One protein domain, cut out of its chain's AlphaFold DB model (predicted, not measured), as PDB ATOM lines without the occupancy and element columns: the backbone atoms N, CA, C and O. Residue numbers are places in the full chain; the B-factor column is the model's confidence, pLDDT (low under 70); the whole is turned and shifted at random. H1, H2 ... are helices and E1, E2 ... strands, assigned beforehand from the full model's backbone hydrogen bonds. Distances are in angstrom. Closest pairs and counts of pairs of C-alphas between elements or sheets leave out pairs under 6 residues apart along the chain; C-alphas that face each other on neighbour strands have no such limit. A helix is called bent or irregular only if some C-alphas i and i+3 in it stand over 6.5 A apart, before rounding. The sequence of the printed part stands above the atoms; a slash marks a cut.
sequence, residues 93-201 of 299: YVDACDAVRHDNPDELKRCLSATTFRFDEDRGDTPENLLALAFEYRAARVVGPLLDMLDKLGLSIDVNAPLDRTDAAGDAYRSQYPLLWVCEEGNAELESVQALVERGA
ATOM      1  N   TYR A  93      -7.555 -33.539  38.091       85.62
ATOM      2  CA  TYR A  93      -6.433 -32.663  38.438       85.62
ATOM      3  C   TYR A  93      -5.123 -33.447  38.624       85.62
ATOM      4  O   TYR A  93      -4.072 -33.007  38.174       85.62
ATOM      5  N   VAL A  94      -5.197 -34.662  39.179       86.69
ATOM      6  CA  VAL A  94      -4.032 -35.545  39.350       86.69
ATOM      7  C   VAL A  94      -3.405 -35.917  38.005       86.69
ATOM      8  O   VAL A  94      -2.186 -35.876  37.886       86.69
ATOM      9  N   ASP A  95      -4.219 -36.194  36.981       89.31
ATOM     10  CA  ASP A  95      -3.717 -36.517  35.638       89.31
ATOM     11  C   ASP A  95      -3.016 -35.306  34.996       89.31
ATOM     12  O   ASP A  95      -1.988 -35.453  34.337       89.31
ATOM     13  N   ALA A  96      -3.532 -34.093  35.236       90.38
ATOM     14  CA  ALA A  96      -2.874 -32.861  34.804       90.38
ATOM     15  C   ALA A  96      -1.536 -32.651  35.533       90.38
ATOM     16  O   ALA A  96      -0.537 -32.349  34.883       90.38
ATOM     17  N   CYS A  97      -1.483 -32.876  36.849       90.06
ATOM     18  CA  CYS A  97      -0.238 -32.841  37.616       90.06
ATOM     19  C   CYS A  97       0.778 -33.866  37.099       90.06
ATOM     20  O   CYS A  97       1.960 -33.556  36.976       90.06
ATOM     21  N   ASP A  98       0.341 -35.077  36.758       91.25
ATOM     22  CA  ASP A  98       1.221 -36.096  36.190       91.25
ATOM     23  C   ASP A  98       1.731 -35.699  34.801       91.25
ATOM     24  O   ASP A  98       2.909 -35.910  34.510       91.25
ATOM     25  N   ALA A  99       0.908 -35.063  33.963       92.25
ATOM     26  CA  ALA A  99       1.363 -34.510  32.689       92.25
ATOM     27  C   ALA A  99       2.437 -33.422  32.876       92.25
ATOM     28  O   ALA A  99       3.418 -33.405  32.132       92.25
ATOM     29  N   VAL A 100       2.285 -32.564  33.891       92.88
ATOM     30  CA  VAL A 100       3.278 -31.543  34.265       92.88
ATOM     31  C   VAL A 100       4.585 -32.185  34.735       92.88
ATOM     32  O   VAL A 100       5.644 -31.843  34.220       92.88
ATOM     33  N   ARG A 101       4.534 -33.178  35.633       91.62
ATOM     34  CA  ARG A 101       5.735 -33.872  36.148       91.62
ATOM     35  C   ARG A 101       6.573 -34.551  35.066       91.62
ATOM     36  O   ARG A 101       7.773 -34.729  35.246       91.62
ATOM     37  N   HIS A 102       5.939 -34.968  33.972       90.25
ATOM     38  CA  HIS A 102       6.611 -35.583  32.824       90.25
ATOM     39  C   HIS A 102       6.897 -34.587  31.692       90.25
ATOM     40  O   HIS A 102       7.302 -35.016  30.611       90.25
ATOM     41  N   ASP A 103       6.651 -33.291  31.912       91.50
ATOM     42  CA  ASP A 103       6.827 -32.222  30.930       91.50
ATOM     43  C   ASP A 103       6.185 -32.570  29.567       91.50
ATOM     44  O   ASP A 103       6.807 -32.527  28.497       91.50
ATOM     45  N   ASN A 104       4.920 -33.013  29.630       92.31
ATOM     46  CA  ASN A 104       4.145 -33.506  28.496       92.31
ATOM     47  C   ASN A 104       2.981 -32.553  28.150       92.31
ATOM     48  O   ASN A 104       1.869 -32.701  28.676       92.31
ATOM     49  N   PRO A 105       3.190 -31.596  27.227       92.25
ATOM     50  CA  PRO A 105       2.177 -30.595  26.894       92.25
ATOM     51  C   PRO A 105       0.970 -31.175  26.154       92.25
ATOM     52  O   PRO A 105      -0.123 -30.614  26.236       92.25
ATOM     53  N   ASP A 106       1.132 -32.279  25.424       90.12
ATOM     54  CA  ASP A 106       0.027 -32.904  24.693       90.12
ATOM     55  C   ASP A 106      -0.951 -33.583  25.645       90.12
ATOM     56  O   ASP A 106      -2.169 -33.464  25.474       90.12
ATOM     57  N   GLU A 107      -0.428 -34.257  26.669       88.88
ATOM     58  CA  GLU A 107      -1.260 -34.875  27.694       88.88
ATOM     59  C   GLU A 107      -1.940 -33.821  28.565       88.88
ATOM     60  O   GLU A 107      -3.151 -33.893  28.772       88.88
ATOM     61  N   LEU A 108      -1.223 -32.755  28.939       91.00
ATOM     62  CA  LEU A 108      -1.820 -31.638  29.667       91.00
ATOM     63  C   LEU A 108      -2.994 -31.018  28.890       91.00
ATOM     64  O   LEU A 108      -4.078 -30.813  29.442       91.00
ATOM     65  N   LYS A 109      -2.816 -30.768  27.585       90.44
ATOM     66  CA  LYS A 109      -3.889 -30.253  26.718       90.44
ATOM     67  C   LYS A 109      -5.089 -31.193  26.688       90.44
ATOM     68  O   LYS A 109      -6.223 -30.708  26.695       90.44
ATOM     69  N   ARG A 110      -4.873 -32.514  26.653       87.06
ATOM     70  CA  ARG A 110      -5.966 -33.497  26.718       87.06
ATOM     71  C   ARG A 110      -6.712 -33.414  28.043       87.06
ATOM     72  O   ARG A 110      -7.938 -33.326  28.012       87.06
ATOM     73  N   CYS A 111      -5.992 -33.382  29.164       87.94
ATOM     74  CA  CYS A 111      -6.584 -33.308  30.496       87.94
ATOM     75  C   CYS A 111      -7.442 -32.049  30.661       87.94
ATOM     76  O   CYS A 111      -8.624 -32.148  30.989       87.94
ATOM     77  N   LEU A 112      -6.888 -30.874  30.345       86.38
ATOM     78  CA  LEU A 112      -7.585 -29.589  30.491       86.38
ATOM     79  C   LEU A 112      -8.744 -29.407  29.500       86.38
ATOM     80  O   LEU A 112      -9.667 -28.637  29.756       86.38
ATOM     81  N   SER A 113      -8.727 -30.121  28.369       86.94
ATOM     82  CA  SER A 113      -9.828 -30.105  27.393       86.94
ATOM     83  C   SER A 113     -10.958 -31.083  27.737       86.94
ATOM     84  O   SER A 113     -11.994 -31.082  27.065       86.94
ATOM     85  N   ALA A 114     -10.784 -31.946  28.743       83.94
ATOM     86  CA  ALA A 114     -11.790 -32.933  29.102       83.94
ATOM     87  C   ALA A 114     -13.016 -32.266  29.740       83.94
ATOM     88  O   ALA A 114     -12.920 -31.476  30.675       83.94
ATOM     89  N   THR A 115     -14.213 -32.647  29.286       76.88
ATOM     90  CA  THR A 115     -15.482 -32.063  29.769       76.88
ATOM     91  C   THR A 115     -15.670 -32.190  31.289       76.88
ATOM     92  O   THR A 115     -16.353 -31.361  31.898       76.88
ATOM     93  N   THR A 116     -15.082 -33.226  31.895       79.00
ATOM     94  CA  THR A 116     -15.145 -33.524  33.333       79.00
ATOM     95  C   THR A 116     -14.134 -32.757  34.170       79.00
ATOM     96  O   THR A 116     -14.319 -32.694  35.382       79.00
ATOM     97  N   PHE A 117     -13.082 -32.204  33.561       83.81
ATOM     98  CA  PHE A 117     -12.005 -31.558  34.297       83.81
ATOM     99  C   PHE A 117     -12.527 -30.312  35.013       83.81
ATOM    100  O   PHE A 117     -13.170 -29.453  34.402       83.81
ATOM    101  N   ARG A 118     -12.285 -30.218  36.318       82.19
ATOM    102  CA  ARG A 118     -12.663 -29.079  37.154       82.19
ATOM    103  C   ARG A 118     -11.558 -28.837  38.171       82.19
ATOM    104  O   ARG A 118     -11.046 -29.796  38.739       82.19
ATOM    105  N   PHE A 119     -11.245 -27.566  38.380       87.12
ATOM    106  CA  PHE A 119     -10.487 -27.110  39.537       87.12
ATOM    107  C   PHE A 119     -11.397 -27.143  40.771       87.12
ATOM    108  O   PHE A 119     -12.599 -26.874  40.664       87.12
ATOM    109  N   ASP A 120     -10.831 -27.526  41.910       84.81
ATOM    110  CA  ASP A 120     -11.515 -27.697  43.194       84.81
ATOM    111  C   ASP A 120     -10.686 -26.995  44.278       84.81
ATOM    112  O   ASP A 120      -9.732 -27.553  44.825       84.81
ATOM    113  N   GLU A 121     -11.035 -25.738  44.563       81.31
ATOM    114  CA  GLU A 121     -10.331 -24.903  45.546       81.31
ATOM    115  C   GLU A 121     -10.298 -25.549  46.938       81.31
ATOM    116  O   GLU A 121      -9.289 -25.440  47.633       81.31
ATOM    117  N   ASP A 122     -11.342 -26.295  47.324       78.75
ATOM    118  CA  ASP A 122     -11.417 -26.962  48.632       78.75
ATOM    119  C   ASP A 122     -10.352 -28.065  48.781       78.75
ATOM    120  O   ASP A 122     -10.013 -28.468  49.898       78.75
ATOM    121  N   ARG A 123      -9.824 -28.570  47.659       77.44
ATOM    122  CA  ARG A 123      -8.735 -29.555  47.611       77.44
ATOM    123  C   ARG A 123      -7.363 -28.936  47.366       77.44
ATOM    124  O   ARG A 123      -6.377 -29.666  47.397       77.44
ATOM    125  N   GLY A 124      -7.297 -27.625  47.129       78.75
ATOM    126  CA  GLY A 124      -6.087 -26.964  46.645       78.75
ATOM    127  C   GLY A 124      -5.790 -27.251  45.169       78.75
ATOM    128  O   GLY A 124      -4.668 -27.023  44.718       78.75
ATOM    129  N   ASP A 125      -6.773 -27.737  44.406       87.06
ATOM    130  CA  ASP A 125      -6.646 -27.993  42.970       87.06
ATOM    131  C   ASP A 125      -6.843 -26.665  42.221       87.06
ATOM    132  O   ASP A 125      -7.897 -26.434  41.624       87.06
ATOM    133  N   THR A 126      -5.865 -25.760  42.299       89.12
ATOM    134  CA  THR A 126      -5.928 -24.424  41.688       89.12
ATOM    135  C   THR A 126      -5.025 -24.314  40.452       89.12
ATOM    136  O   THR A 126      -4.010 -25.013  40.355       89.12
ATOM    137  N   PRO A 127      -5.359 -23.444  39.482       90.44
ATOM    138  CA  PRO A 127      -4.469 -23.127  38.365       90.44
ATOM    139  C   PRO A 127      -3.076 -22.663  38.812       90.44
ATOM    140  O   PRO A 127      -2.077 -23.037  38.203       90.44
ATOM    141  N   GLU A 128      -3.015 -21.882  39.891       90.88
ATOM    142  CA  GLU A 128      -1.798 -21.357  40.505       90.88
ATOM    143  C   GLU A 128      -0.900 -22.487  41.005       90.88
ATOM    144  O   GLU A 128       0.292 -22.490  40.711       90.88
ATOM    145  N   ASN A 129      -1.474 -23.485  41.684       89.06
ATOM    146  CA  ASN A 129      -0.727 -24.642  42.172       89.06
ATOM    147  C   ASN A 129      -0.240 -25.527  41.021       89.06
ATOM    148  O   ASN A 129       0.861 -26.069  41.081       89.06
ATOM    149  N   LEU A 130      -1.024 -25.652  39.946       90.88
ATOM    150  CA  LEU A 130      -0.608 -26.391  38.754       90.88
ATOM    151  C   LEU A 130       0.541 -25.685  38.015       90.88
ATOM    152  O   LEU A 130       1.444 -26.349  37.508       90.88
ATOM    153  N   LEU A 131       0.525 -24.350  37.977       92.94
ATOM    154  CA  LEU A 131       1.610 -23.537  37.425       92.94
ATOM    155  C   LEU A 131       2.862 -23.589  38.315       92.94
ATOM    156  O   LEU A 131       3.959 -23.806  37.811       92.94
ATOM    157  N   ALA A 132       2.695 -23.469  39.633       91.19
ATOM    158  CA  ALA A 132       3.767 -23.623  40.614       91.19
ATOM    159  C   ALA A 132       4.442 -25.001  40.500       91.19
ATOM    160  O   ALA A 132       5.669 -25.091  40.474       91.19
ATOM    161  N   LEU A 133       3.649 -26.066  40.323       90.25
ATOM    162  CA  LEU A 133       4.148 -27.418  40.068       90.25
ATOM    163  C   LEU A 133       4.970 -27.491  38.772       90.25
ATOM    164  O   LEU A 133       5.983 -28.188  38.726       90.25
ATOM    165  N   ALA A 134       4.562 -26.780  37.716       92.50
ATOM    166  CA  ALA A 134       5.320 -26.745  36.467       92.50
ATOM    167  C   ALA A 134       6.704 -26.121  36.656       92.50
ATOM    168  O   ALA A 134       7.676 -26.632  36.103       92.50
ATOM    169  N   PHE A 135       6.814 -25.083  37.483       91.38
ATOM    170  CA  PHE A 135       8.103 -24.475  37.806       91.38
ATOM    171  C   PHE A 135       8.957 -25.369  38.704       91.38
ATOM    172  O   PHE A 135      10.148 -25.513  38.453       91.38
ATOM    173  N   GLU A 136       8.358 -26.023  39.703       89.06
ATOM    174  CA  GLU A 136       9.059 -26.963  40.589       89.06
ATOM    175  C   GLU A 136       9.677 -28.143  39.822       89.06
ATOM    176  O   GLU A 136      10.801 -28.553  40.103       89.06
ATOM    177  N   TYR A 137       8.960 -28.672  38.828       88.25
ATOM    178  CA  TYR A 137       9.428 -29.780  37.990       88.25
ATOM    179  C   TYR A 137      10.174 -29.330  36.728       88.25
ATOM    180  O   TYR A 137      10.538 -30.181  35.916       88.25
ATOM    181  N   ARG A 138      10.416 -28.021  36.558       89.19
ATOM    182  CA  ARG A 138      11.087 -27.434  35.381       89.19
ATOM    183  C   ARG A 138      10.443 -27.851  34.057       89.19
ATOM    184  O   ARG A 138      11.108 -28.096  33.054       89.19
ATOM    185  N   ALA A 139       9.123 -27.962  34.062       89.69
ATOM    186  CA  ALA A 139       8.342 -28.402  32.922       89.69
ATOM    187  C   ALA A 139       8.099 -27.220  31.965       89.69
ATOM    188  O   ALA A 139       6.991 -26.701  31.834       89.69
ATOM    189  N   ALA A 140       9.161 -26.730  31.326       89.06
ATOM    190  CA  ALA A 140       9.111 -25.490  30.554       89.06
ATOM    191  C   ALA A 140       8.141 -25.568  29.363       89.06
ATOM    192  O   ALA A 140       7.376 -24.633  29.097       89.06
ATOM    193  N   ARG A 141       8.056 -26.737  28.714       89.69
ATOM    194  CA  ARG A 141       7.198 -26.946  27.538       89.69
ATOM    195  C   ARG A 141       5.715 -26.923  27.875       89.69
ATOM    196  O   ARG A 141       4.898 -26.753  26.967       89.69
ATOM    197  N   VAL A 142       5.342 -27.120  29.143       93.81
ATOM    198  CA  VAL A 142       3.937 -27.074  29.563       93.81
ATOM    199  C   VAL A 142       3.477 -25.684  29.986       93.81
ATOM    200  O   VAL A 142       2.276 -25.442  29.911       93.81
ATOM    201  N   VAL A 143       4.378 -24.764  30.359       93.31
ATOM    202  CA  VAL A 143       4.025 -23.429  30.886       93.31
ATOM    203  C   VAL A 143       3.176 -22.638  29.888       93.31
ATOM    204  O   VAL A 143       2.047 -22.262  30.203       93.31
ATOM    205  N   GLY A 144       3.660 -22.451  28.656       92.19
ATOM    206  CA  GLY A 144       2.906 -21.750  27.608       92.19
ATOM    207  C   GLY A 144       1.538 -22.395  27.321       92.19
ATOM    208  O   GLY A 144       0.507 -21.731  27.449       92.19
ATOM    209  N   PRO A 145       1.481 -23.704  26.999       92.75
ATOM    210  CA  PRO A 145       0.222 -24.422  26.803       92.75
ATOM    211  C   PRO A 145      -0.752 -24.375  27.980       92.75
ATOM    212  O   PRO A 145      -1.962 -24.323  27.753       92.75
ATOM    213  N   LEU A 146      -0.249 -24.430  29.216       92.69
ATOM    214  CA  LEU A 146      -1.053 -24.321  30.426       92.69
ATOM    215  C   LEU A 146      -1.737 -22.958  30.457       92.69
ATOM    216  O   LEU A 146      -2.964 -22.892  30.489       92.69
ATOM    217  N   LEU A 147      -0.952 -21.887  30.360       92.38
ATOM    218  CA  LEU A 147      -1.451 -20.518  30.376       92.38
ATOM    219  C   LEU A 147      -2.454 -20.270  29.227       92.38
ATOM    220  O   LEU A 147      -3.492 -19.644  29.428       92.38
ATOM    221  N   ASP A 148      -2.213 -20.813  28.026       92.06
ATOM    222  CA  ASP A 148      -3.128 -20.707  26.870       92.06
ATOM    223  C   ASP A 148      -4.476 -21.392  27.120       92.06
ATOM    224  O   ASP A 148      -5.529 -20.950  26.647       92.06
ATOM    225  N   MET A 149      -4.447 -22.542  27.791       89.44
ATOM    226  CA  MET A 149      -5.650 -23.305  28.107       89.44
ATOM    227  C   MET A 149      -6.445 -22.652  29.231       89.44
ATOM    228  O   MET A 149      -7.672 -22.620  29.157       89.44
ATOM    229  N   LEU A 150      -5.762 -22.097  30.226       90.25
ATOM    230  CA  LEU A 150      -6.384 -21.358  31.318       90.25
ATOM    231  C   LEU A 150      -7.141 -20.125  30.800       90.25
ATOM    232  O   LEU A 150      -8.325 -19.966  31.112       90.25
ATOM    233  N   ASP A 151      -6.551 -19.365  29.872       89.88
ATOM    234  CA  ASP A 151      -7.238 -18.244  29.215       89.88
ATOM    235  C   ASP A 151      -8.510 -18.687  28.476       89.88
ATOM    236  O   ASP A 151      -9.557 -18.042  28.568       89.88
ATOM    237  N   LYS A 152      -8.462 -19.825  27.764       88.56
ATOM    238  CA  LYS A 152      -9.635 -20.388  27.063       88.56
ATOM    239  C   LYS A 152     -10.741 -20.825  28.017       88.56
ATOM    240  O   LYS A 152     -11.914 -20.778  27.645       88.56
ATOM    241  N   LEU A 153     -10.377 -21.269  29.217       85.94
ATOM    242  CA  LEU A 153     -11.315 -21.620  30.281       85.94
ATOM    243  C   LEU A 153     -11.869 -20.378  31.002       85.94
ATOM    244  O   LEU A 153     -12.797 -20.511  31.798       85.94
ATOM    245  N   GLY A 154     -11.351 -19.182  30.699       86.75
ATOM    246  CA  GLY A 154     -11.705 -17.939  31.382       86.75
ATOM    247  C   GLY A 154     -11.100 -17.832  32.783       86.75
ATOM    248  O   GLY A 154     -11.621 -17.084  33.608       86.75
ATOM    249  N   LEU A 155     -10.040 -18.597  33.053       84.69
ATOM    250  CA  LEU A 155      -9.287 -18.604  34.302       84.69
ATOM    251  C   LEU A 155      -7.969 -17.872  34.042       84.69
ATOM    252  O   LEU A 155      -7.017 -18.467  33.556       84.69
ATOM    253  N   SER A 156      -7.920 -16.566  34.289       80.94
ATOM    254  CA  SER A 156      -6.680 -15.798  34.137       80.94
ATOM    255  C   SER A 156      -5.859 -15.875  35.422       80.94
ATOM    256  O   SER A 156      -6.358 -15.467  36.471       80.94
ATOM    257  N   ILE A 157      -4.610 -16.332  35.329       87.56
ATOM    258  CA  ILE A 157      -3.635 -16.220  36.419       87.56
ATOM    259  C   ILE A 157      -2.973 -14.843  36.333       87.56
ATOM    260  O   ILE A 157      -2.535 -14.429  35.258       87.56
ATOM    261  N   ASP A 158      -2.876 -14.145  37.462       91.00
ATOM    262  CA  ASP A 158      -2.034 -12.956  37.561       91.00
ATOM    263  C   ASP A 158      -0.563 -13.378  37.655       91.00
ATOM    264  O   ASP A 158      -0.072 -13.757  38.717       91.00
ATOM    265  N   VAL A 159       0.150 -13.319  36.528       91.88
ATOM    266  CA  VAL A 159       1.579 -13.672  36.450       91.88
ATOM    267  C   VAL A 159       2.488 -12.715  37.234       91.88
ATOM    268  O   VAL A 159       3.671 -13.003  37.400       91.88
ATOM    269  N   ASN A 160       1.948 -11.595  37.722       93.88
ATOM    270  CA  ASN A 160       2.646 -10.628  38.566       93.88
ATOM    271  C   ASN A 160       2.297 -10.767  40.050       93.88
ATOM    272  O   ASN A 160       2.849 -10.035  40.869       93.88
ATOM    273  N   ALA A 161       1.408 -11.689  40.417       92.62
ATOM    274  CA  ALA A 161       1.173 -12.034  41.808       92.62
ATOM    275  C   ALA A 161       2.166 -13.123  42.252       92.62
ATOM    276  O   ALA A 161       2.472 -14.030  41.474       92.62
ATOM    277  N   PRO A 162       2.680 -13.065  43.492       90.75
ATOM    278  CA  PRO A 162       3.518 -14.133  44.014       90.75
ATOM    279  C   PRO A 162       2.710 -15.431  44.141       90.75
ATOM    280  O   PRO A 162       1.566 -15.418  44.595       90.75
ATOM    281  N   LEU A 163       3.327 -16.546  43.754       90.69
ATOM    282  CA  LEU A 163       2.781 -17.888  43.928       90.69
ATOM    283  C   LEU A 163       3.368 -18.530  45.177       90.69
ATOM    284  O   LEU A 163       4.556 -18.366  45.466       90.69
ATOM    285  N   ASP A 164       2.546 -19.297  45.882       87.81
ATOM    286  CA  ASP A 164       2.976 -20.041  47.055       87.81
ATOM    287  C   ASP A 164       3.685 -21.339  46.653       87.81
ATOM    288  O   ASP A 164       3.163 -22.173  45.916       87.81
ATOM    289  N   ARG A 165       4.892 -21.529  47.184       81.12
ATOM    290  CA  ARG A 165       5.602 -22.804  47.189       81.12
ATOM    291  C   ARG A 165       5.017 -23.676  48.279       81.12
ATOM    292  O   ARG A 165       5.120 -23.340  49.462       81.12
ATOM    293  N   THR A 166       4.450 -24.802  47.878       79.25
ATOM    294  CA  THR A 166       3.897 -25.803  48.788       79.25
ATOM    295  C   THR A 166       4.885 -26.935  49.012       79.25
ATOM    296  O   THR A 166       5.597 -27.333  48.092       79.25
ATOM    297  N   ASP A 167       4.941 -27.470  50.226       76.44
ATOM    298  CA  ASP A 167       5.668 -28.709  50.488       76.44
ATOM    299  C   ASP A 167       4.871 -29.952  50.032       76.44
ATOM    300  O   ASP A 167       3.766 -29.859  49.494       76.44
ATOM    301  N   ALA A 168       5.413 -31.151  50.270       69.19
ATOM    302  CA  ALA A 168       4.739 -32.406  49.923       69.19
ATOM    303  C   ALA A 168       3.415 -32.643  50.685       69.19
ATOM    304  O   ALA A 168       2.653 -33.537  50.308       69.19
ATOM    305  N   ALA A 169       3.155 -31.899  51.765       68.19
ATOM    306  CA  ALA A 169       1.901 -31.927  52.509       68.19
ATOM    307  C   ALA A 169       0.880 -30.895  51.987       68.19
ATOM    308  O   ALA A 169      -0.284 -30.962  52.381       68.19
ATOM    309  N   GLY A 170       1.287 -30.010  51.072       69.56
ATOM    310  CA  GLY A 170       0.462 -28.929  50.535       69.56
ATOM    311  C   GLY A 170       0.527 -27.642  51.359       69.56
ATOM    312  O   GLY A 170      -0.246 -26.723  51.099       69.56
ATOM    313  N   ASP A 171       1.429 -27.555  52.341       76.69
ATOM    314  CA  ASP A 171       1.568 -26.377  53.190       76.69
ATOM    315  C   ASP A 171       2.501 -25.350  52.525       76.69
ATOM    316  O   ASP A 171       3.630 -25.662  52.136       76.69
ATOM    317  N   ALA A 172       2.034 -24.104  52.397       80.75
ATOM    318  CA  ALA A 172       2.814 -23.007  51.827       80.75
ATOM    319  C   ALA A 172       3.968 -22.590  52.760       80.75
ATOM    320  O   ALA A 172       3.744 -22.296  53.937       80.75
ATOM    321  N   TYR A 173       5.200 -22.519  52.240       82.62
ATOM    322  CA  TYR A 173       6.390 -22.156  53.032       82.62
ATOM    323  C   TYR A 173       7.194 -20.965  52.486       82.62
ATOM    324  O   TYR A 173       7.992 -20.385  53.225       82.62
ATOM    325  N   ARG A 174       7.008 -20.579  51.218       82.69
ATOM    326  CA  ARG A 174       7.620 -19.389  50.596       82.69
ATOM    327  C   ARG A 174       6.714 -18.899  49.474       82.69
ATOM    328  O   ARG A 174       6.233 -19.730  48.721       82.69
ATOM    329  N   SER A 175       6.539 -17.594  49.313       86.38
ATOM    330  CA  SER A 175       5.864 -17.025  48.140       86.38
ATOM    331  C   SER A 175       6.905 -16.381  47.226       86.38
ATOM    332  O   SER A 175       7.850 -15.761  47.722       86.38
ATOM    333  N   GLN A 176       6.780 -16.541  45.910       87.12
ATOM    334  CA  GLN A 176       7.725 -15.959  44.954       87.12
ATOM    335  C   GLN A 176       7.037 -15.582  43.645       87.12
ATOM    336  O   GLN A 176       6.125 -16.270  43.188       87.12
ATOM    337  N   TYR A 177       7.478 -14.484  43.033       92.94
ATOM    338  CA  TYR A 177       6.973 -14.071  41.727       92.94
ATOM    339  C   TYR A 177       7.314 -15.127  40.664       92.94
ATOM    340  O   TYR A 177       8.469 -15.564  40.619       92.94
ATOM    341  N   PRO A 178       6.362 -15.507  39.788       94.31
ATOM    342  CA  PRO A 178       6.563 -16.512  38.743       94.31
ATOM    343  C   PRO A 178       7.850 -16.317  37.946       94.31
ATOM    344  O   PRO A 178       8.619 -17.259  37.778       94.31
ATOM    345  N   LEU A 179       8.115 -15.078  37.514       95.44
ATOM    346  CA  LEU A 179       9.285 -14.766  36.697       95.44
ATOM    347  C   LEU A 179      10.605 -14.959  37.456       95.44
ATOM    348  O   LEU A 179      11.566 -15.446  36.878       95.44
ATOM    349  N   LEU A 180      10.655 -14.638  38.752       93.88
ATOM    350  CA  LEU A 180      11.849 -14.893  39.567       93.88
ATOM    351  C   LEU A 180      12.043 -16.380  39.833       93.88
ATOM    352  O   LEU A 180      13.176 -16.843  39.846       93.88
ATOM    353  N   TRP A 181      10.957 -17.133  40.025       92.31
ATOM    354  CA  TRP A 181      11.036 -18.576  40.243       92.31
ATOM    355  C   TRP A 181      11.720 -19.260  39.056       92.31
ATOM    356  O   TRP A 181      12.669 -20.013  39.252       92.31
ATOM    357  N   VAL A 182      11.294 -18.955  37.828       92.44
ATOM    358  CA  VAL A 182      11.864 -19.553  36.607       92.44
ATOM    359  C   VAL A 182      13.209 -18.954  36.190       92.44
ATOM    360  O   VAL A 182      13.711 -19.322  35.137       92.44
ATOM    361  N   CYS A 183      13.770 -18.026  36.968       92.12
ATOM    362  CA  CYS A 183      15.140 -17.536  36.813       92.12
ATOM    363  C   CYS A 183      16.048 -17.987  37.968       92.12
ATOM    364  O   CYS A 183      17.261 -17.845  37.863       92.12
ATOM    365  N   GLU A 184      15.488 -18.506  39.068       87.75
ATOM    366  CA  GLU A 184      16.260 -18.967  40.224       87.75
ATOM    367  C   GLU A 184      17.176 -20.128  39.816       87.75
ATOM    368  O   GLU A 184      16.821 -20.977  38.985       87.75
ATOM    369  N   GLU A 185      18.362 -20.168  40.421       78.44
ATOM    370  CA  GLU A 185      19.352 -21.213  40.180       78.44
ATOM    371  C   GLU A 185      18.725 -22.613  40.288       78.44
ATOM    372  O   GLU A 185      17.994 -22.938  41.227       78.44
ATOM    373  N   GLY A 186      18.995 -23.451  39.285       75.31
ATOM    374  CA  GLY A 186      18.464 -24.808  39.210       75.31
ATOM    375  C   GLY A 186      17.062 -24.927  38.608       75.31
ATOM    376  O   GLY A 186      16.696 -26.046  38.262       75.31
ATOM    377  N   ASN A 187      16.322 -23.828  38.412       78.00
ATOM    378  CA  ASN A 187      15.010 -23.805  37.745       78.00
ATOM    379  C   ASN A 187      14.985 -22.983  36.449       78.00
ATOM    380  O   ASN A 187      13.962 -22.973  35.762       78.00
ATOM    381  N   ALA A 188      16.089 -22.315  36.118       84.06
ATOM    382  CA  ALA A 188      16.175 -21.422  34.977       84.06
ATOM    383  C   ALA A 188      15.958 -22.142  33.638       84.06
ATOM    384  O   ALA A 188      16.707 -23.052  33.285       84.06
ATOM    385  N   GLU A 189      14.916 -21.732  32.912       86.75
ATOM    386  CA  GLU A 189      14.552 -22.250  31.587       86.75
ATOM    387  C   GLU A 189      14.024 -21.092  30.732       86.75
ATOM    388  O   GLU A 189      12.974 -20.512  31.036       86.75
ATOM    389  N   LEU A 190      14.732 -20.755  29.648       90.62
ATOM    390  CA  LEU A 190      14.407 -19.592  28.814       90.62
ATOM    391  C   LEU A 190      12.986 -19.665  28.234       90.62
ATOM    392  O   LEU A 190      12.295 -18.654  28.166       90.62
ATOM    393  N   GLU A 191      12.512 -20.860  27.887       91.31
ATOM    394  CA  GLU A 191      11.150 -21.081  27.383       91.31
ATOM    395  C   GLU A 191      10.076 -20.655  28.404       91.31
ATOM    396  O   GLU A 191       9.058 -20.065  28.033       91.31
ATOM    397  N   SER A 192      10.309 -20.895  29.701       92.88
ATOM    398  CA  SER A 192       9.394 -20.473  30.773       92.88
ATOM    399  C   SER A 192       9.423 -18.960  30.975       92.88
ATOM    400  O   SER A 192       8.375 -18.342  31.169       92.88
ATOM    401  N   VAL A 193      10.615 -18.358  30.895       94.94
ATOM    402  CA  VAL A 193      10.804 -16.900  30.945       94.94
ATOM    403  C   VAL A 193      10.045 -16.239  29.801       94.94
ATOM    404  O   VAL A 193       9.236 -15.346  30.040       94.94
ATOM    405  N   GLN A 194      10.242 -16.725  28.574       95.19
ATOM    406  CA  GLN A 194       9.556 -16.235  27.382       95.19
ATOM    407  C   GLN A 194       8.041 -16.334  27.536       95.19
ATOM    408  O   GLN A 194       7.340 -15.337  27.363       95.19
ATOM    409  N   ALA A 195       7.538 -17.501  27.950       94.62
ATOM    410  CA  ALA A 195       6.110 -17.708  28.154       94.62
ATOM    411  C   ALA A 195       5.518 -16.718  29.170       94.62
ATOM    412  O   ALA A 195       4.437 -16.188  28.934       94.62
ATOM    413  N   LEU A 196       6.206 -16.433  30.280       95.56
ATOM    414  CA  LEU A 196       5.722 -15.488  31.294       95.56
ATOM    415  C   LEU A 196       5.808 -14.027  30.837       95.56
ATOM    416  O   LEU A 196       4.864 -13.261  31.047       95.56
ATOM    417  N   VAL A 197       6.902 -13.633  30.186       96.31
ATOM    418  CA  VAL A 197       7.092 -12.265  29.679       96.31
ATOM    419  C   VAL A 197       6.090 -11.948  28.565       96.31
ATOM    420  O   VAL A 197       5.495 -10.871  28.567       96.31
ATOM    421  N   GLU A 198       5.787 -12.908  27.687       93.62
ATOM    422  CA  GLU A 198       4.715 -12.784  26.687       93.62
ATOM    423  C   GLU A 198       3.327 -12.574  27.317       93.62
ATOM    424  O   GLU A 198       2.437 -11.996  26.685       93.62
ATOM    425  N   ARG A 199       3.132 -12.988  28.578       92.62
ATOM    426  CA  ARG A 199       1.917 -12.714  29.367       92.62
ATOM    427  C   ARG A 199       1.968 -11.420  30.172       92.62
ATOM    428  O   ARG A 199       1.031 -11.138  30.917       92.62
ATOM    429  N   GLY A 200       3.004 -10.606  29.996       93.69
ATOM    430  CA  GLY A 200       3.148  -9.324  30.682       93.69
ATOM    431  C   GLY A 200       3.657  -9.453  32.115       93.69
ATOM    432  O   GLY A 200       3.290  -8.632  32.958       93.69
ATOM    433  N   ALA A 201       4.471 -10.474  32.399       96.12
ATOM    434  CA  ALA A 201       5.245 -10.512  33.633       96.12
ATOM    435  C   ALA A 201       6.170  -9.283  33.734       96.12
ATOM    436  O   ALA A 201       6.767  -8.857  32.742       96.12
TER     437      ALA A 201
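Overview. This is residues 93 to 201 of the 299 residues of an uncharacterized protein of Collinsella sp. An307 (UniProt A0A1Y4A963). Two helical hairpins, H1 with H2 and H3 with H4, sit side by side as a compact four-helix block, and the short hairpin of strands E1 and E2 lies beside H3, with E1 the nearer strand. H6 packs on the first part of H4, residues 140 to 144, and the short H5 packs on H6. The printed part has 109 residues with six named helices and two named strands, in the order H1 H2 H3 H4 E1 E2 H5 H6; the sheet, in the order E1 - E2, is antiparallel, and the class is mostly helix. The whole is compact, with a radius of gyration of the C-alphas of 12.8 A, and rounded, with spans of 37 by 29 by 25 A.

Along the chain. H1, residues 93 to 101, begins with C-alpha 93 at (-6.433, -32.663, 38.438) and is 12.4 A long from first to last C-alpha. H2 is residues 105 to 113, 12.0 A, and H3 is residues 127 to 136, 14.2 A. H4, the longest helix, is residues 140 to 153, 20.8 A, beginning with C-alpha 140 at (9.111, -25.490, 30.554); it is only just irregular, with C-alphas 141 and 144 6.7 A apart. Strand E1, residues 163 to 166, is 9.4 A, and E2, residues 172 to 176, is 11.0 A. H5 is residues 178 to 181, 5.1 A. H6, residues 190 to 198, is 12.0 A and ends with C-alpha 198 at (4.715, -12.784, 26.687).

Arrangement. H4 is the hub, touching H2, H3 and H6. H3 and H4, a helical hairpin, touch at a shallow tilt of 5 degrees, opposite ways; their closest C-alphas, Ala 134 and Val 143, are 6.6 A apart. H2 touches H4 at 18 degrees, a shallow tilt, the same way, closest at the C-alphas of Pro 105 and Val 142, 4.8 A. H1 and H2, also a helical hairpin, touch at a shallow tilt of 14 degrees, closest at the C-alphas of Ala 99 and Leu 108, 5.2 A. H1 touches H3, closest at the C-alphas of Val 100 and Ala 134, 5.7 A. H4 touches H6 with residues 140 to 144 alone, closest at the C-alphas of Ala 140 and Ser 192, 5.0 A. H5 touches H6, closest at the C-alphas of Leu 179 and Val 193, 6.3 A. The helix packing is mostly aligned, its tilts shallow. The closest C-alphas of H3 and E1, Glu 128 and Leu 163, are 6.7 A apart. E1 and E2, a hairpin, are antiparallel, with N 165 and O 174 within hydrogen-bond range at 2.7 A and N 163 and O 176 at 2.9 A. In H1, H2, H3 and H6 every O i to N i+4 pair is within hydrogen-bond range, in H4 8 of 10, and H5 is too short for such a pair.

Size, cuts and confidence. The two C-alphas farthest apart, Thr 115 and Glu 185, are 37.9 A apart. The printed part has no cut, and its one long link is H2 to H3, residues 114 to 126. Residues 168 to 170 are under pLDDT 70 in this model; the mean of the printed part is 88.0.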